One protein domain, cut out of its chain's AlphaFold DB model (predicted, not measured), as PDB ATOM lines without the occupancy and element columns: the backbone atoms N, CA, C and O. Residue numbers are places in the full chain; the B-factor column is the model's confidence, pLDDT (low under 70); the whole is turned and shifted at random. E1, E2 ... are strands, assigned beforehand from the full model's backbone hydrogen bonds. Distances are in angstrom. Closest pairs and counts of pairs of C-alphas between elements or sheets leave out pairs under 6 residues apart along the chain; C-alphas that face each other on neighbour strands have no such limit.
ATOM      1  N   LEU A  27     -53.834   9.744  -7.791       89.94
ATOM      2  CA  LEU A  27     -52.944  10.663  -8.486       89.94
ATOM      3  C   LEU A  27     -51.663  10.871  -7.690       89.94
ATOM      4  O   LEU A  27     -51.653  10.853  -6.458       89.94
ATOM      5  N   GLN A  28     -50.582  11.106  -8.420       90.50
ATOM      6  CA  GLN A  28     -49.261  11.400  -7.893       90.50
ATOM      7  C   GLN A  28     -48.884  12.822  -8.272       90.50
ATOM      8  O   GLN A  28     -48.996  13.213  -9.432       90.50
ATOM      9  N   VAL A  29     -48.410  13.588  -7.303       91.62
ATOM     10  CA  VAL A  29     -48.013  14.980  -7.492       91.62
ATOM     11  C   VAL A  29     -46.556  15.115  -7.127       91.62
ATOM     12  O   VAL A  29     -46.143  14.601  -6.090       91.62
ATOM     13  N   VAL A  30     -45.783  15.800  -7.962       90.81
ATOM     14  CA  VAL A  30     -44.346  15.979  -7.761       90.81
ATOM     15  C   VAL A  30     -43.981  17.444  -7.909       90.81
ATOM     16  O   VAL A  30     -44.307  18.083  -8.906       90.81
ATOM     17  N   TRP A  31     -43.251  17.949  -6.924       91.81
ATOM     18  CA  TRP A  31     -42.523  19.206  -6.974       91.81
ATOM     19  C   TRP A  31     -41.049  18.902  -7.167       91.81
ATOM     20  O   TRP A  31     -40.527  17.966  -6.560       91.81
ATOM     21  N   SER A  32     -40.373  19.705  -7.977       88.31
ATOM     22  CA  SER A  32     -38.957  19.542  -8.275       88.31
ATOM     23  C   SER A  32     -38.227  20.878  -8.291       88.31
ATOM     24  O   SER A  32     -38.789  21.904  -8.682       88.31
ATOM     25  N   SER A  33     -36.964  20.837  -7.878       87.06
ATOM     26  CA  SER A  33     -35.983  21.899  -8.067       87.06
ATOM     27  C   SER A  33     -34.687  21.316  -8.623       87.06
ATOM     28  O   SER A  33     -34.346  20.148  -8.403       87.06
ATOM     29  N   GLY A  34     -33.944  22.155  -9.328       81.06
ATOM     30  CA  GLY A  34     -32.604  21.870  -9.801       81.06
ATOM     31  C   GLY A  34     -31.756  23.127  -9.729       81.06
ATOM     32  O   GLY A  34     -32.207  24.221 -10.062       81.06
ATOM     33  N   HIS A  35     -30.522  22.956  -9.282       79.44
ATOM     34  CA  HIS A  35     -29.511  23.993  -9.197       79.44
ATOM     35  C   HIS A  35     -28.238  23.432  -9.824       79.44
ATOM     36  O   HIS A  35     -27.884  22.272  -9.583       79.44
ATOM     37  N   PHE A  36     -27.551  24.231 -10.632       81.06
ATOM     38  CA  PHE A  36     -26.197  23.922 -11.064       81.06
ATOM     39  C   PHE A  36     -25.302  25.136 -10.859       81.06
ATOM     40  O   PHE A  36     -25.729  26.272 -11.057       81.06
ATOM     41  N   GLU A  37     -24.055  24.869 -10.493       74.75
ATOM     42  CA  GLU A  37     -23.013  25.879 -10.402       74.75
ATOM     43  C   GLU A  37     -21.678  25.289 -10.863       74.75
ATOM     44  O   GLU A  37     -21.322  24.160 -10.504       74.75
ATOM     45  N   THR A  38     -20.933  26.047 -11.666       76.75
ATOM     46  CA  THR A  38     -19.537  25.737 -12.000       76.75
ATOM     47  C   THR A  38     -18.591  26.491 -11.075       76.75
ATOM     48  O   THR A  38     -18.767  27.686 -10.862       76.75
ATOM     49  N   ILE A  39     -17.524  25.842 -10.621       66.56
ATOM     50  CA  ILE A  39     -16.393  26.502  -9.969       66.56
ATOM     51  C   ILE A  39     -15.586  27.220 -11.049       66.56
ATOM     52  O   ILE A  39     -15.001  26.572 -11.921       66.56
ATOM     53  N   ALA A  40     -15.540  28.548 -11.002       63.69
ATOM     54  CA  ALA A  40     -14.755  29.315 -11.953       63.69
ATOM     55  C   ALA A  40     -13.277  29.441 -11.556       63.69
ATOM     56  O   ALA A  40     -12.908  29.440 -10.380       63.69
ATOM     57  N   GLY A  41     -12.413  29.554 -12.568       56.19
ATOM     58  CA  GLY A  41     -11.007  29.916 -12.389       56.19
ATOM     59  C   GLY A  41     -10.828  31.423 -12.186       56.19
ATOM     60  O   GLY A  41     -11.746  32.207 -12.399       56.19
ATOM     61  N   ILE A  48     -24.173  29.789 -13.332       78.06
ATOM     62  CA  ILE A  48     -25.222  29.375 -12.395       78.06
ATOM     63  C   ILE A  48     -26.517  29.172 -13.175       78.06
ATOM     64  O   ILE A  48     -26.876  29.998 -14.016       78.06
ATOM     65  N   GLY A  49     -27.261  28.115 -12.859       76.12
ATOM     66  CA  GLY A  49     -28.629  27.986 -13.342       76.12
ATOM     67  C   GLY A  49     -29.560  27.259 -12.392       76.12
ATOM     68  O   GLY A  49     -29.150  26.509 -11.502       76.12
ATOM     69  N   HIS A  50     -30.843  27.524 -12.611       81.31
ATOM     70  CA  HIS A  50     -31.937  27.099 -11.757       81.31
ATOM     71  C   HIS A  50     -33.075  26.539 -12.604       81.31
ATOM     72  O   HIS A  50     -33.377  27.055 -13.678       81.31
ATOM     73  N   SER A  51     -33.713  25.492 -12.100       83.00
ATOM     74  CA  SER A  51     -34.925  24.919 -12.671       83.00
ATOM     75  C   SER A  51     -35.913  24.601 -11.564       83.00
ATOM     76  O   SER A  51     -35.523  24.096 -10.512       83.00
ATOM     77  N   SER A  52     -37.189  24.820 -11.829       87.88
ATOM     78  CA  SER A  52     -38.300  24.402 -10.984       87.88
ATOM     79  C   SER A  52     -39.348  23.680 -11.816       87.88
ATOM     80  O   SER A  52     -39.426  23.861 -13.031       87.88
ATOM     81  N   GLY A  53     -40.149  22.839 -11.166       90.25
ATOM     82  CA  GLY A  53     -41.245  22.173 -11.850       90.25
ATOM     83  C   GLY A  53     -42.260  21.546 -10.918       90.25
ATOM     84  O   GLY A  53     -41.950  21.148  -9.793       90.25
ATOM     85  N   PHE A  54     -43.478  21.448 -11.423       93.06
ATOM     86  CA  PHE A  54     -44.610  20.790 -10.799       93.06
ATOM     87  C   PHE A  54     -45.284  19.876 -11.817       93.06
ATOM     88  O   PHE A  54     -45.481  20.275 -12.965       93.06
ATOM     89  N   ALA A  55     -45.660  18.671 -11.400       94.06
ATOM     90  CA  ALA A  55     -46.369  17.726 -12.249       94.06
ATOM     91  C   ALA A  55     -47.434  16.942 -11.479       94.06
ATOM     92  O   ALA A  55     -47.279  16.658 -10.290       94.06
ATOM     93  N   ILE A  56     -48.492  16.558 -12.192       92.81
ATOM     94  CA  ILE A  56     -49.520  15.617 -11.752       92.81
ATOM     95  C   ILE A  56     -49.507  14.442 -12.726       92.81
ATOM     96  O   ILE A  56     -49.588  14.627 -13.942       92.81
ATOM     97  N   THR A  57     -49.420  13.234 -12.187       89.56
ATOM     98  CA  THR A  57     -49.408  11.984 -12.946       89.56
ATOM     99  C   THR A  57     -50.452  11.016 -12.399       89.56
ATOM    100  O   THR A  57     -50.882  11.145 -11.249       89.56
ATOM    101  N   ASP A  58     -50.894  10.068 -13.222       86.06
ATOM    102  CA  ASP A  58     -51.713   8.950 -12.748       86.06
ATOM    103  C   ASP A  58     -50.873   7.911 -11.973       86.06
ATOM    104  O   ASP A  58     -49.660   8.041 -11.798       86.06
ATOM    105  N   ASP A  59     -51.525   6.848 -11.506       80.31
ATOM    106  CA  ASP A  59     -50.908   5.722 -10.798       80.31
ATOM    107  C   ASP A  59     -49.869   4.947 -11.631       80.31
ATOM    108  O   ASP A  59     -49.055   4.204 -11.081       80.31
ATOM    109  N   LYS A  60     -49.859   5.138 -12.955       80.69
ATOM    110  CA  LYS A  60     -48.913   4.531 -13.900       80.69
ATOM    111  C   LYS A  60     -47.772   5.477 -14.271       80.69
ATOM    112  O   LYS A  60     -46.928   5.107 -15.090       80.69
ATOM    113  N   GLY A  61     -47.729   6.675 -13.689       76.69
ATOM    114  CA  GLY A  61     -46.734   7.699 -13.996       76.69
ATOM    115  C   GLY A  61     -46.967   8.394 -15.338       76.69
ATOM    116  O   GLY A  61     -46.054   9.024 -15.868       76.69
ATOM    117  N   ILE A  62     -48.165   8.284 -15.915       85.50
ATOM    118  CA  ILE A  62     -48.537   9.052 -17.099       85.50
ATOM    119  C   ILE A  62     -48.784  10.494 -16.681       85.50
ATOM    120  O   ILE A  62     -49.619  10.768 -15.823       85.50
ATOM    121  N   GLU A  63     -48.081  11.417 -17.329       89.00
ATOM    122  CA  GLU A  63     -48.283  12.848 -17.131       89.00
ATOM    123  C   GLU A  63     -49.689  13.280 -17.560       89.00
ATOM    124  O   GLU A  63     -50.123  13.021 -18.686       89.00
ATOM    125  N   LEU A  64     -50.383  13.943 -16.634       90.94
ATOM    126  CA  LEU A  64     -51.680  14.583 -16.849       90.94
ATOM    127  C   LEU A  64     -51.534  16.107 -16.921       90.94
ATOM    128  O   LEU A  64     -52.247  16.763 -17.673       90.94
ATOM    129  N   TYR A  65     -50.602  16.663 -16.145       92.56
ATOM    130  CA  TYR A  65     -50.296  18.088 -16.111       92.56
ATOM    131  C   TYR A  65     -48.839  18.308 -15.713       92.56
ATOM    132  O   TYR A  65     -48.346  17.638 -14.804       92.56
ATOM    133  N   SER A  66     -48.184  19.288 -16.327       92.31
ATOM    134  CA  SER A  66     -46.877  19.778 -15.901       92.31
ATOM    135  C   SER A  66     -46.754  21.284 -16.136       92.31
ATOM    136  O   SER A  66     -47.330  21.844 -17.070       92.31
ATOM    137  N   ALA A  67     -46.020  21.958 -15.254       90.56
ATOM    138  CA  ALA A  67     -45.659  23.362 -15.393       90.56
ATOM    139  C   ALA A  67     -44.335  23.636 -14.675       90.56
ATOM    140  O   ALA A  67     -44.155  23.212 -13.533       90.56
ATOM    141  N   GLY A  68     -43.427  24.371 -15.324       87.94
ATOM    142  CA  GLY A  68     -42.202  24.861 -14.678       87.94
ATOM    143  C   GLY A  68     -42.522  25.856 -13.560       87.94
ATOM    144  O   GLY A  68     -42.109  25.679 -12.414       87.94
ATOM    145  N   ASP A  69     -43.370  26.831 -13.898       89.00
ATOM    146  CA  ASP A  69     -43.796  27.922 -13.024       89.00
ATOM    147  C   ASP A  69     -45.333  28.010 -12.999       89.00
ATOM    148  O   ASP A  69     -45.933  28.814 -13.721       89.00
ATOM    149  N   PRO A  70     -46.027  27.149 -12.230       87.12
ATOM    150  CA  PRO A  70     -47.485  27.160 -12.191       87.12
ATOM    151  C   PRO A  70     -47.995  28.504 -11.656       87.12
ATOM    152  O   PRO A  70     -47.765  28.842 -10.492       87.12
ATOM    153  N   GLY A  71     -48.703  29.256 -12.502       85.69
ATOM    154  CA  GLY A  71     -49.161  30.616 -12.198       85.69
ATOM    155  C   GLY A  71     -48.034  31.655 -12.215       85.69
ATOM    156  O   GLY A  71     -48.019  32.532 -11.353       85.69
ATOM    157  N   ASP A  72     -47.081  31.517 -13.143       87.25
ATOM    158  CA  ASP A  72     -45.948  32.429 -13.391       87.25
ATOM    159  C   ASP A  72     -44.959  32.567 -12.217       87.25
ATOM    160  O   ASP A  72     -44.233  33.552 -12.106       87.25
ATOM    161  N   HIS A  73     -44.943  31.586 -11.314       87.56
ATOM    162  CA  HIS A  73     -44.089  31.564 -10.128       87.56
ATOM    163  C   HIS A  73     -43.591  30.143  -9.844       87.56
ATOM    164  O   HIS A  73     -44.330  29.176 -10.062       87.56
ATOM    165  N   SER A  74     -42.393  30.032  -9.254       89.44
ATOM    166  CA  SER A  74     -41.841  28.755  -8.779       89.44
ATOM    167  C   SER A  74     -42.860  28.024  -7.893       89.44
ATOM    168  O   SER A  74     -43.556  28.655  -7.094       89.44
ATOM    169  N   PRO A  75     -42.987  26.693  -7.987       90.00
ATOM    170  CA  PRO A  75     -43.953  25.920  -7.224       90.00
ATOM    171  C   PRO A  75     -43.565  25.740  -5.748       90.00
ATOM    172  O   PRO A  75     -44.429  25.360  -4.964       90.00
ATOM    173  N   CYS A  76     -42.318  26.033  -5.359       90.19
ATOM    174  CA  CYS A  76     -41.828  25.951  -3.981       90.19
ATOM    175  C   CYS A  76     -41.044  27.215  -3.608       90.19
ATOM    176  O   CYS A  76     -40.205  27.679  -4.381       90.19
ATOM    177  N   TYR A  77     -41.263  27.723  -2.394       88.62
ATOM    178  CA  TYR A  77     -40.487  28.825  -1.819       88.62
ATOM    179  C   TYR A  77     -40.010  28.489  -0.410       88.62
ATOM    180  O   TYR A  77     -40.628  27.682   0.278       88.62
ATOM    181  N   ASN A  78     -38.913  29.115   0.022       85.44
ATOM    182  CA  ASN A  78     -38.388  28.984   1.383       85.44
ATOM    183  C   ASN A  78     -38.812  30.140   2.311       85.44
ATOM    184  O   ASN A  78     -38.354  30.199   3.450       85.44
ATOM    185  N   VAL A  79     -39.635  31.075   1.823       82.69
ATOM    186  CA  VAL A  79     -40.133  32.210   2.611       82.69
ATOM    187  C   VAL A  79     -41.397  31.830   3.372       82.69
ATOM    188  O   VAL A  79     -42.250  31.114   2.848       82.69
ATOM    189  N   GLU A  80     -41.509  32.332   4.603       84.38
ATOM    190  CA  GLU A  80     -42.638  32.085   5.508       84.38
ATOM    191  C   GLU A  80     -42.953  30.585   5.654       84.38
ATOM    192  O   GLU A  80     -42.125  29.825   6.158       84.38
ATOM    193  N   ASN A  81     -44.139  30.162   5.209       84.81
ATOM    194  CA  ASN A  81     -44.594  28.777   5.226       84.81
ATOM    195  C   ASN A  81     -44.431  28.080   3.871       84.81
ATOM    196  O   ASN A  81     -44.866  26.949   3.729       84.81
ATOM    197  N   GLY A  82     -43.791  28.704   2.884       89.62
ATOM    198  CA  GLY A  82     -43.678  28.184   1.528       89.62
ATOM    199  C   GLY A  82     -44.746  28.743   0.600       89.62
ATOM    200  O   GLY A  82     -45.316  29.805   0.845       89.62
ATOM    201  N   ARG A  83     -45.007  28.044  -0.504       90.62
ATOM    202  CA  ARG A  83     -45.975  28.471  -1.514       90.62
ATOM    203  C   ARG A  83     -47.190  27.565  -1.519       90.62
ATOM    204  O   ARG A  83     -47.043  26.351  -1.587       90.62
ATOM    205  N   THR A  84     -48.373  28.167  -1.561       91.69
ATOM    206  CA  THR A  84     -49.621  27.462  -1.858       91.69
ATOM    207  C   THR A  84     -50.234  28.027  -3.133       91.69
ATOM    208  O   THR A  84     -50.271  29.241  -3.323       91.69
ATOM    209  N   PHE A  85     -50.719  27.155  -4.008       91.44
ATOM    210  CA  PHE A  85     -51.477  27.536  -5.194       91.44
ATOM    211  C   PHE A  85     -52.621  26.562  -5.461       91.44
ATOM    212  O   PHE A  85     -52.647  25.454  -4.929       91.44
ATOM    213  N   GLN A  86     -53.582  26.978  -6.282       93.62
ATOM    214  CA  GLN A  86     -54.815  26.237  -6.510       93.62
ATOM    215  C   GLN A  86     -54.954  25.852  -7.986       93.62
ATOM    216  O   GLN A  86     -54.754  26.676  -8.879       93.62
ATOM    217  N   ILE A  87     -55.318  24.593  -8.242       93.44
ATOM    218  CA  ILE A  87     -55.611  24.095  -9.591       93.44
ATOM    219  C   ILE A  87     -57.027  23.522  -9.627       93.44
ATOM    220  O   ILE A  87     -57.397  22.637  -8.848       93.44
ATOM    221  N   SER A  88     -57.814  24.020 -10.576       94.19
ATOM    222  CA  SER A  88     -59.062  23.405 -11.022       94.19
ATOM    223  C   SER A  88     -58.769  22.414 -12.137       94.19
ATOM    224  O   SER A  88     -57.900  22.661 -12.973       94.19
ATOM    225  N   SER A  89     -59.520  21.321 -12.184       95.00
ATOM    226  CA  SER A  89     -59.472  20.384 -13.297       95.00
ATOM    227  C   SER A  89     -60.873  19.958 -13.691       95.00
ATOM    228  O   SER A  89     -61.769  19.937 -12.852       95.00
ATOM    229  N   SER A  90     -61.058  19.579 -14.953       95.44
ATOM    230  CA  SER A  90     -62.298  18.946 -15.401       95.44
ATOM    231  C   SER A  90     -62.490  17.527 -14.854       95.44
ATOM    232  O   SER A  90     -63.560  16.960 -15.046       95.44
ATOM    233  N   CYS A  91     -61.474  16.937 -14.208       93.19
ATOM    234  CA  CYS A  91     -61.531  15.567 -13.695       93.19
ATOM    235  C   CYS A  91     -61.800  15.427 -12.188       93.19
ATOM    236  O   CYS A  91     -61.936  14.304 -11.700       93.19
ATOM    237  N   TRP A  92     -61.911  16.541 -11.458       91.56
ATOM    238  CA  TRP A  92     -62.343  16.569 -10.059       91.56
ATOM    239  C   TRP A  92     -63.344  17.700  -9.818       91.56
ATOM    240  O   TRP A  92     -63.356  18.706 -10.522       91.56
ATOM    241  N   ASN A  93     -64.192  17.557  -8.804       89.44
ATOM    242  CA  ASN A  93     -65.353  18.427  -8.613       89.44
ATOM    243  C   ASN A  93     -65.003  19.776  -7.974       89.44
ATOM    244  O   ASN A  93     -65.696  20.770  -8.186       89.44
ATOM    245  N   LYS A  94     -63.949  19.810  -7.151       89.31
ATOM    246  CA  LYS A  94     -63.500  21.010  -6.439       89.31
ATOM    247  C   LYS A  94     -62.023  21.266  -6.692       89.31
ATOM    248  O   LYS A  94     -61.258  20.299  -6.693       89.31
ATOM    249  N   PRO A  95     -61.592  22.530  -6.827       91.88
ATOM    250  CA  PRO A  95     -60.179  22.822  -6.981       91.88
ATOM    251  C   PRO A  95     -59.375  22.272  -5.797       91.88
ATOM    252  O   PRO A  95     -59.834  22.283  -4.650       91.88
ATOM    253  N   ARG A  96     -58.162  21.805  -6.077       91.25
ATOM    254  CA  ARG A  96     -57.240  21.288  -5.063       91.25
ATOM    255  C   ARG A  96     -56.149  22.321  -4.806       91.25
ATOM    256  O   ARG A  96     -55.754  23.053  -5.717       91.25
ATOM    257  N   TRP A  97     -55.692  22.388  -3.563       92.81
ATOM    258  CA  TRP A  97     -54.602  23.265  -3.152       92.81
ATOM    259  C   TRP A  97     -53.313  22.461  -3.062       92.81
ATOM    260  O   TRP A  97     -53.294  21.355  -2.526       92.81
ATOM    261  N   PHE A  98     -52.248  23.031  -3.597       92.56
ATOM    262  CA  PHE A  98     -50.935  22.430  -3.731       92.56
ATOM    263  C   PHE A  98     -49.958  23.305  -2.976       92.56
ATOM    264  O   PHE A  98     -49.779  24.477  -3.308       92.56
ATOM    265  N   HIS A  99     -49.370  22.737  -1.935       92.38
ATOM    266  CA  HIS A  99     -48.475  23.436  -1.038       92.38
ATOM    267  C   HIS A  99     -47.068  22.861  -1.137       92.38
ATOM    268  O   HIS A  99     -46.897  21.643  -1.162       92.38
ATOM    269  N   CYS A 100     -46.058  23.726  -1.155       92.12
ATOM    270  CA  CYS A 100     -44.671  23.317  -1.044       92.12
ATOM    271  C   CYS A 100     -43.823  24.346  -0.296       92.12
ATOM    272  O   CYS A 100     -43.711  25.509  -0.696       92.12
ATOM    273  N   LEU A 101     -43.150  23.865   0.742       91.94
ATOM    274  CA  LEU A 101     -42.105  24.574   1.464       91.94
ATOM    275  C   LEU A 101     -40.750  24.067   0.983       91.94
ATOM    276  O   LEU A 101     -40.497  22.865   1.041       91.94
ATOM    277  N   ALA A 102     -39.877  24.971   0.554       89.44
ATOM    278  CA  ALA A 102     -38.486  24.672   0.243       89.44
ATOM    279  C   ALA A 102     -37.572  24.834   1.472       89.44
ATOM    280  O   ALA A 102     -37.913  25.506   2.447       89.44
ATOM    281  N   ASP A 103     -36.402  24.205   1.436       87.69
ATOM    282  CA  ASP A 103     -35.315  24.441   2.381       87.69
ATOM    283  C   ASP A 103     -34.489  25.687   2.011       87.69
ATOM    284  O   ASP A 103     -34.781  26.405   1.056       87.69
ATOM    285  N   PHE A 104     -33.443  25.966   2.792       81.31
ATOM    286  CA  PHE A 104     -32.560  27.107   2.543       81.31
ATOM    287  C   PHE A 104     -31.840  27.032   1.185       81.31
ATOM    288  O   PHE A 104     -31.546  28.070   0.602       81.31
ATOM    289  N   GLY A 105     -31.588  25.825   0.670       79.25
ATOM    290  CA  GLY A 105     -30.970  25.604  -0.636       79.25
ATOM    291  C   GLY A 105     -31.939  25.751  -1.810       79.25
ATOM    292  O   GLY A 105     -31.511  25.621  -2.951       79.25
ATOM    293  N   GLY A 106     -33.224  26.022  -1.553       80.50
ATOM    294  CA  GLY A 106     -34.258  26.102  -2.584       80.50
ATOM    295  C   GLY A 106     -34.832  24.742  -2.987       80.50
ATOM    296  O   GLY A 106     -35.655  24.681  -3.901       80.50
ATOM    297  N   ASN A 107     -34.467  23.658  -2.294       86.50
ATOM    298  CA  ASN A 107     -34.999  22.331  -2.582       86.50
ATOM    299  C   ASN A 107     -36.354  22.112  -1.901       86.50
ATOM    300  O   ASN A 107     -36.496  22.488  -0.737       86.50
ATOM    301  N   PRO A 108     -37.345  21.467  -2.551       88.31
ATOM    302  CA  PRO A 108     -38.591  21.075  -1.900       88.31
ATOM    303  C   PRO A 108     -38.289  20.333  -0.598       88.31
ATOM    304  O   PRO A 108     -37.538  19.369  -0.631       88.31
ATOM    305  N   LYS A 109     -38.848  20.758   0.535       88.25
ATOM    306  CA  LYS A 109     -38.650  20.175   1.874       88.25
ATOM    307  C   LYS A 109     -39.881  19.387   2.315       88.25
ATOM    308  O   LYS A 109     -39.772  18.226   2.720       88.25
ATOM    309  N   ILE A 110     -41.040  20.037   2.236       89.44
ATOM    310  CA  ILE A 110     -42.365  19.500   2.568       89.44
ATOM    311  C   ILE A 110     -43.300  19.868   1.423       89.44
ATOM    312  O   ILE A 110     -43.257  20.999   0.943       89.44
ATOM    313  N   CYS A 111     -44.142  18.931   1.006       91.06
ATOM    314  CA  CYS A 111     -45.187  19.177   0.022       91.06
ATOM    315  C   CYS A 111     -46.502  18.556   0.476       91.06
ATOM    316  O   CYS A 111     -46.507  17.501   1.113       91.06
ATOM    317  N   GLU A 112     -47.614  19.207   0.152       92.94
ATOM    318  CA  GLU A 112     -48.946  18.773   0.557       92.94
ATOM    319  C   GLU A 112     -49.980  19.025  -0.540       92.94
ATOM    320  O   GLU A 112     -49.894  19.985  -1.309       92.94
ATOM    321  N   VAL A 113     -50.999  18.169  -0.563       91.06
ATOM    322  CA  VAL A 113     -52.226  18.365  -1.336       91.06
ATOM    323  C   VAL A 113     -53.368  18.542  -0.348       91.06
ATOM    324  O   VAL A 113     -53.518  17.734   0.566       91.06
ATOM    325  N   GLN A 114     -54.184  19.579  -0.520       90.38
ATOM    326  CA  GLN A 114     -55.269  19.913   0.402       90.38
ATOM    327  C   GLN A 114     -56.610  20.061  -0.328       90.38
ATOM    328  O   GLN A 114     -56.696  20.546  -1.463       90.38
ATOM    329  N   ARG A 115     -57.680  19.640   0.353       75.00
ATOM    330  CA  ARG A 115     -59.074  19.818  -0.068       75.00
ATOM    331  C   ARG A 115     -59.604  21.051   0.661       75.00
ATOM    332  O   ARG A 115     -59.737  21.009   1.875       75.00
ATOM    333  N   ASP A 116     -59.887  22.117  -0.083       68.94
ATOM    334  CA  ASP A 116     -60.635  23.300   0.378       68.94
ATOM    335  C   ASP A 116     -59.874  24.424   1.126       68.94
ATOM    336  O   ASP A 116     -60.520  25.278   1.711       68.94
ATOM    337  N   GLY A 117     -58.537  24.519   1.076       60.25
ATOM    338  CA  GLY A 117     -57.785  25.678   1.619       60.25
ATOM    339  C   GLY A 117     -57.778  25.793   3.156       60.25
ATOM    340  O   GLY A 117     -56.904  26.437   3.724       60.25
ATOM    341  N   ASP A 118     -58.682  25.075   3.823       55.22
ATOM    342  CA  ASP A 118     -58.837  24.951   5.274       55.22
ATOM    343  C   ASP A 118     -57.911  23.877   5.886       55.22
ATOM    344  O   ASP A 118     -58.246  23.238   6.883       55.22
ATOM    345  N   TYR A 119     -56.734  23.636   5.293       59.56
ATOM    346  CA  TYR A 119     -55.694  22.739   5.830       59.56
ATOM    347  C   TYR A 119     -56.085  21.260   5.997       59.56
ATOM    348  O   TYR A 119     -55.354  20.498   6.637       59.56
ATOM    349  N   LYS A 120     -57.194  20.788   5.406       75.81
ATOM    350  CA  LYS A 120     -57.456  19.342   5.336       75.81
ATOM    351  C   LYS A 120     -56.509  18.705   4.320       75.81
ATOM    352  O   LYS A 120     -56.803  18.635   3.123       75.81
ATOM    353  N   VAL A 121     -55.368  18.246   4.825       79.81
ATOM    354  CA  VAL A 121     -54.338  17.534   4.065       79.81
ATOM    355  C   VAL A 121     -54.907  16.209   3.554       79.81
ATOM    356  O   VAL A 121     -55.309  15.347   4.333       79.81
ATOM    357  N   LEU A 122     -54.957  16.068   2.231       81.62
ATOM    358  CA  LEU A 122     -55.253  14.815   1.536       81.62
ATOM    359  C   LEU A 122     -54.019  13.924   1.459       81.62
ATOM    360  O   LEU A 122     -54.128  12.708   1.561       81.62
ATOM    361  N   ALA A 123     -52.857  14.541   1.268       84.88
ATOM    362  CA  ALA A 123     -51.589  13.852   1.145       84.88
ATOM    363  C   ALA A 123     -50.444  14.774   1.541       84.88
ATOM    364  O   ALA A 123     -50.500  15.977   1.277       84.88
ATOM    365  N   SER A 124     -49.392  14.202   2.119       88.38
ATOM    366  CA  SER A 124     -48.144  14.905   2.393       88.38
ATOM    367  C   SER A 124     -46.943  14.073   1.965       88.38
ATOM    368  O   SER A 124     -46.960  12.841   1.989       88.38
ATOM    369  N   GLY A 125     -45.898  14.775   1.552       82.75
ATOM    370  CA  GLY A 125     -44.630  14.223   1.117       82.75
ATOM    371  C   GLY A 125     -43.466  14.889   1.833       82.75
ATOM    372  O   GLY A 125     -43.562  16.014   2.332       82.75
ATOM    373  N   LYS A 126     -42.337  14.184   1.867       80.62
ATOM    374  CA  LYS A 126     -41.056  14.728   2.324       80.62
ATOM    375  C   LYS A 126     -40.043  14.684   1.195       80.62
ATOM    376  O   LYS A 126     -40.103  13.816   0.328       80.62
ATOM    377  N   SER A 127     -39.116  15.628   1.257       80.69
ATOM    378  CA  SER A 127     -38.035  15.769   0.291       80.69
ATOM    379  C   SER A 127     -37.181  14.522   0.109       80.69
ATOM    380  O   SER A 127     -36.882  13.800   1.065       80.69
ATOM    381  N   ASN A 128     -36.684  14.366  -1.111       75.94
ATOM    382  CA  ASN A 128     -35.480  13.624  -1.428       75.94
ATOM    383  C   ASN A 128     -34.544  14.548  -2.223       75.94
ATOM    384  O   ASN A 128     -34.871  14.959  -3.338       75.94
ATOM    385  N   VAL A 129     -33.395  14.884  -1.634       73.44
ATOM    386  CA  VAL A 129     -32.351  15.705  -2.264       73.44
ATOM    387  C   VAL A 129     -31.209  14.802  -2.709       73.44
ATOM    388  O   VAL A 129     -30.797  13.895  -1.978       73.44
ATOM    389  N   LYS A 130     -30.702  15.038  -3.918       68.44
ATOM    390  CA  LYS A 130     -29.531  14.361  -4.474       68.44
ATOM    391  C   LYS A 130     -28.545  15.384  -5.009       68.44
ATOM    392  O   LYS A 130     -28.865  16.116  -5.948       68.44
ATOM    393  N   ASP A 131     -27.328  15.309  -4.488       62.16
ATOM    394  CA  ASP A 131     -26.194  16.087  -4.964       62.16
ATOM    395  C   ASP A 131     -25.345  15.238  -5.909       62.16
ATOM    396  O   ASP A 131     -25.086  14.053  -5.665       62.16
ATOM    397  N   LYS A 132     -24.908  15.840  -7.012       65.62
ATOM    398  CA  LYS A 132     -24.002  15.231  -7.983       65.62
ATOM    399  C   LYS A 132     -22.849  16.179  -8.272       65.62
ATOM    400  O   LYS A 132     -23.057  17.307  -8.709       65.62
ATOM    401  N   PHE A 133     -21.631  15.680  -8.095       54.12
ATOM    402  CA  PHE A 133     -20.406  16.370  -8.485       54.12
ATOM    403  C   PHE A 133     -19.950  15.862  -9.855       54.12
ATOM    404  O   PHE A 133     -19.821  14.654 -10.058       54.12
ATOM    405  N   ILE A 134     -19.715  16.777 -10.796       64.12
ATOM    406  CA  ILE A 134     -19.221  16.474 -12.144       64.12
ATOM    407  C   ILE A 134     -18.017  17.378 -12.419       64.12
ATOM    408  O   ILE A 134     -18.156  18.509 -12.879       64.12
ATOM    409  N   GLY A 135     -16.815  16.883 -12.119       64.38
ATOM    410  CA  GLY A 135     -15.579  17.646 -12.301       64.38
ATOM    411  C   GLY A 135     -15.564  18.923 -11.455       64.38
ATOM    412  O   GLY A 135     -15.559  18.846 -10.231       64.38
ATOM    413  N   ILE A 136     -15.560  20.085 -12.118       59.03
ATOM    414  CA  ILE A 136     -15.593  21.416 -11.484       59.03
ATOM    415  C   ILE A 136     -17.016  21.934 -11.228       59.03
ATOM    416  O   ILE A 136     -17.174  23.096 -10.880       59.03
ATOM    417  N   ALA A 137     -18.054  21.125 -11.439       48.31
ATOM    418  CA  ALA A 137     -19.441  21.535 -11.256       48.31
ATOM    419  C   ALA A 137     -20.140  20.725 -10.160       48.31
ATOM    420  O   ALA A 137     -19.889  19.526  -9.989       48.31
ATOM    421  N   VAL A 138     -21.063  21.378  -9.459       60.59
ATOM    422  CA  VAL A 138     -22.014  20.739  -8.547       60.59
ATOM    423  C   VAL A 138     -23.424  20.952  -9.082       60.59
ATOM    424  O   VAL A 138     -23.792  22.049  -9.495       60.59
ATOM    425  N   SER A 139     -24.216  19.884  -9.094       60.75
ATOM    426  CA  SER A 139     -25.646  19.948  -9.356       60.75
ATOM    427  C   SER A 139     -26.398  19.394  -8.157       60.75
ATOM    428  O   SER A 139     -26.101  18.297  -7.684       60.75
ATOM    429  N   GLN A 140     -27.365  20.164  -7.675       65.31
ATOM    430  CA  GLN A 140     -28.285  19.757  -6.621       65.31
ATOM    431  C   GLN A 140     -29.667  19.617  -7.242       65.31
ATOM    432  O   GLN A 140     -30.113  20.495  -7.982       65.31
ATOM    433  N   SER A 141     -30.334  18.502  -6.976       77.81
ATOM    434  CA  SER A 141     -31.703  18.261  -7.428       77.81
ATOM    435  C   SER A 141     -32.541  17.766  -6.263       77.81
ATOM    436  O   SER A 141     -32.151  16.823  -5.574       77.81
ATOM    437  N   GLY A 142     -33.680  18.406  -6.040       81.62
ATOM    438  CA  GLY A 142     -34.618  18.056  -4.988       81.62
ATOM    439  C   GLY A 142     -35.966  17.698  -5.583       81.62
ATOM    440  O   GLY A 142     -36.419  18.333  -6.533       81.62
ATOM    441  N   TYR A 143     -36.629  16.692  -5.020       86.56
ATOM    442  CA  TYR A 143     -38.029  16.428  -5.326       86.56
ATOM    443  C   TYR A 143     -38.833  16.134  -4.066       86.56
ATOM    444  O   TYR A 143     -38.326  15.571  -3.099       86.56
ATOM    445  N   CYS A 144     -40.109  16.501  -4.087       87.69
ATOM    446  CA  CYS A 144     -41.081  16.110  -3.079       87.69
ATOM    447  C   CYS A 144     -42.315  15.570  -3.789       87.69
ATOM    448  O   CYS A 144     -42.810  16.203  -4.719       87.69
ATOM    449  N   GLY A 145     -42.775  14.387  -3.383       87.62
ATOM    450  CA  GLY A 145     -43.916  13.717  -3.996       87.62
ATOM    451  C   GLY A 145     -45.004  13.396  -2.982       87.62
ATOM    452  O   GLY A 145     -44.688  12.998  -1.861       87.62
ATOM    453  N   ALA A 146     -46.265  13.539  -3.380       87.38
ATOM    454  CA  ALA A 146     -47.428  13.173  -2.577       87.38
ATOM    455  C   ALA A 146     -48.465  12.432  -3.436       87.38
ATOM    456  O   ALA A 146     -48.699  12.800  -4.587       87.38
ATOM    457  N   SER A 147     -49.098  11.408  -2.864       88.44
ATOM    458  CA  SER A 147     -50.130  10.599  -3.522       88.44
ATOM    459  C   SER A 147     -51.484  10.858  -2.878       88.44
ATOM    460  O   SER A 147     -51.590  10.722  -1.662       88.44
ATOM    461  N   PHE A 148     -52.516  11.175  -3.657       88.62
ATOM    462  CA  PHE A 148     -53.874  11.332  -3.132       88.62
ATOM    463  C   PHE A 148     -54.891  10.568  -3.975       88.62
ATOM    464  O   PHE A 148     -54.747  10.452  -5.191       88.62
ATOM    465  N   GLU A 149     -55.921  10.048  -3.317       90.75
ATOM    466  CA  GLU A 149     -57.037   9.378  -3.977       90.75
ATOM    467  C   GLU A 149     -58.115  10.396  -4.363       90.75
ATOM    468  O   GLU A 149     -58.446  11.313  -3.597       90.75
ATOM    469  N   LEU A 150     -58.630  10.244  -5.580       90.31
ATOM    470  CA  LEU A 150     -59.813  10.942  -6.061       90.31
ATOM    471  C   LEU A 150     -61.077  10.378  -5.405       90.31
ATOM    472  O   LEU A 150     -61.108   9.219  -4.996       90.31
ATOM    473  N   ASP A 151     -62.120  11.203  -5.307       89.06
ATOM    474  CA  ASP A 151     -63.424  10.730  -4.830       89.06
ATOM    475  C   ASP A 151     -64.036   9.732  -5.855       89.06
ATOM    476  O   ASP A 151     -63.700   9.769  -7.036       89.06
ATOM    477  N   ASP A 152     -64.940   8.833  -5.443       87.00
ATOM    478  CA  ASP A 152     -65.422   7.709  -6.285       87.00
ATOM    479  C   ASP A 152     -66.059   8.119  -7.633       87.00
ATOM    480  O   ASP A 152     -66.138   7.319  -8.568       87.00
ATOM    481  N   ASN A 153     -66.543   9.359  -7.741       88.50
ATOM    482  CA  ASN A 153     -67.132   9.931  -8.953       88.50
ATOM    483  C   ASN A 153     -66.156  10.806  -9.764       88.50
ATOM    484  O   ASN A 153     -66.576  11.453 -10.724       88.50
ATOM    485  N   GLU A 154     -64.885  10.857  -9.376       92.00
ATOM    486  CA  GLU A 154     -63.820  11.631 -10.010       92.00
ATOM    487  C   GLU A 154     -62.868  10.695 -10.769       92.00
ATOM    488  O   GLU A 154     -62.533   9.598 -10.318       92.00
ATOM    489  N   LYS A 155     -62.435  11.118 -11.961       92.81
ATOM    490  CA  LYS A 155     -61.526  10.331 -12.800       92.81
ATOM    491  C   LYS A 155     -60.800  11.213 -13.801       92.81
ATOM    492  O   LYS A 155     -61.435  11.893 -14.603       92.81
ATOM    493  N   CYS A 156     -59.476  11.149 -13.786       92.44
ATOM    494  CA  CYS A 156     -58.599  11.867 -14.694       92.44
ATOM    495  C   CYS A 156     -58.040  10.947 -15.781       92.44
ATOM    496  O   CYS A 156     -57.590   9.827 -15.529       92.44
ATOM    497  N   ASP A 157     -58.010  11.473 -16.996       92.06
ATOM    498  CA  ASP A 157     -57.286  10.916 -18.127       92.06
ATOM    499  C   ASP A 157     -56.581  12.051 -18.890       92.06
ATOM    500  O   ASP A 157     -56.614  13.211 -18.478       92.06
ATOM    501  N   LYS A 158     -55.936  11.726 -20.013       90.75
ATOM    502  CA  LYS A 158     -55.179  12.698 -20.817       90.75
ATOM    503  C   LYS A 158     -56.027  13.812 -21.444       90.75
ATOM    504  O   LYS A 158     -55.459  14.768 -21.960       90.75
ATOM    505  N   SER A 159     -57.352  13.680 -21.463       92.19
ATOM    506  CA  SER A 159     -58.263  14.721 -21.943       92.19
ATOM    507  C   SER A 159     -58.651  15.720 -20.851       92.19
ATOM    508  O   SER A 159     -59.289  16.731 -21.151       92.19
ATOM    509  N   ALA A 160     -58.261  15.464 -19.595       93.94
ATOM    510  CA  ALA A 160     -58.508  16.382 -18.497       93.94
ATOM    511  C   ALA A 160     -57.846  17.738 -18.763       93.94
ATOM    512  O   ALA A 160     -56.689  17.838 -19.168       93.94
ATOM    513  N   THR A 161     -58.598  18.800 -18.507       95.00
ATOM    514  CA  THR A 161     -58.106  20.174 -18.600       95.00
ATOM    515  C   THR A 161     -57.739  20.661 -17.211       95.00
ATOM    516  O   THR A 161     -58.441  20.356 -16.253       95.00
ATOM    517  N   PHE A 162     -56.647  21.414 -17.093       94.31
ATOM    518  CA  PHE A 162     -56.157  21.952 -15.826       94.31
ATOM    519  C   PHE A 162     -56.041  23.466 -15.940       94.31
ATOM    520  O   PHE A 162     -55.545  23.987 -16.936       94.31
ATOM    521  N   THR A 163     -56.532  24.187 -14.939       93.00
ATOM    522  CA  THR A 163     -56.525  25.650 -14.918       93.00
ATOM    523  C   THR A 163     -56.047  26.139 -13.566       93.00
ATOM    524  O   THR A 163     -56.568  25.733 -12.526       93.00
ATOM    525  N   PHE A 164     -55.063  27.034 -13.589       90.56
ATOM    526  CA  PHE A 164     -54.630  27.738 -12.394       90.56
ATOM    527  C   PHE A 164     -55.744  28.672 -11.926       90.56
ATOM    528  O   PHE A 164     -56.238  29.497 -12.700       90.56
ATOM    529  N   VAL A 165     -56.144  28.552 -10.665       83.94
ATOM    530  CA  VAL A 165     -57.096  29.485 -10.066       83.94
ATOM    531  C   VAL A 165     -56.278  30.607  -9.452       83.94
ATOM    532  O   VAL A 165     -55.464  30.373  -8.562       83.94
ATOM    533  N   LYS A 166     -56.442  31.819  -9.983       63.56
ATOM    534  CA  LYS A 166     -55.754  33.003  -9.469       63.56
ATOM    535  C   LYS A 166     -56.205  33.228  -8.020       63.56
ATOM    536  O   LYS A 166     -57.389  33.474  -7.800       63.56
TER     537      LYS A 166
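This is residues 27 to 41 and 48 to 166 of the 167 residues of an uncharacterized protein of Purpureocillium lilacinum (UniProt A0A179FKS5). One antiparallel sheet of nine strands is folded back on itself, curled like part of a barrel, with one leaf, E3 E2 E1 E8, facing the other, E6 E5 E4 E9, and E7 as the hinge. The long strands E1, E2, E7 and E8 run on past the short strands at one end, and the edge strands E3 and E9 come near each other at the other end without pairing. The printed part has 134 residues, with nine named strands, E1 to E9 along the chain, and no named helix; the class is all strand, and across the sheet the order is E3 E2 E1 E8 E7 E6 E5 E4 E9. It is compact, with a radius of gyration of the C-alphas of 15.7 A, yet elongated, spanning 59 by 31 by 24 A.

E1, residues 27 to 38, is antiparallel to E2, residues 48 to 58, at 168 degrees, with N 32 and O 53 2.8 A apart. E2 forms a hairpin with E3, residues 63 to 67; N 56 and O 65 are 2.8 A apart. E4, residues 83 to 89, E5, residues 96 to 102, E6, residues 108 to 115, E7, residues 120 to 134, and E8, residues 137 to 149, make a meander, each strand the antiparallel neighbour of the one before. Within hydrogen-bond range are N 98 and O 85 at 2.8 A, N 112 and O 99 at 2.9 A, N 125 and O 111 at 2.8 A, and N 130 and O 141 at 2.8 A. E7 is staggered, pairing with E6 over residues 120 to 126 and with E8 over residues 127 to 134. E8 is antiparallel to E1 at 172 degrees, with N 31 and O 144 2.8 A apart. E9, residues 162 to 165, is antiparallel to E4; N 163 and O 88 are 2.8 A apart. Between the leaves, the closest C-alphas of E6 and E8, those of Pro 108 and Cys 144, are 5.7 A apart. Those of E3 and E9, Tyr 65 and Phe 162, are 7.0 A apart.

E1 begins at C-alpha 27, (-52.944, 10.663, -8.486), and is 36.8 A long; E2 is 33.5 A, E3 11.0 A, E4 19.7 A, E5 19.8 A and E6 20.6 A. E7, 42.1 A, ends at C-alpha 134, (-19.221, 16.474, -12.144). E8 is 40.2 A, and E9, 9.5 A, ends at C-alpha 165, (-57.096, 29.485, -10.066).

The C-alphas farthest apart, of Gly 41 and Asn 153, are 59.7 A apart. Residues 42 to 47 are not printed; C-alphas 41 and 48 are 14.2 A apart across the cut. The links E3 to E4 and E8 to E9 are long. Mean pLDDT of the printed part is 83.8, under 70 at residues 39 to 41, 116 to 119, 130 to 140 and 166.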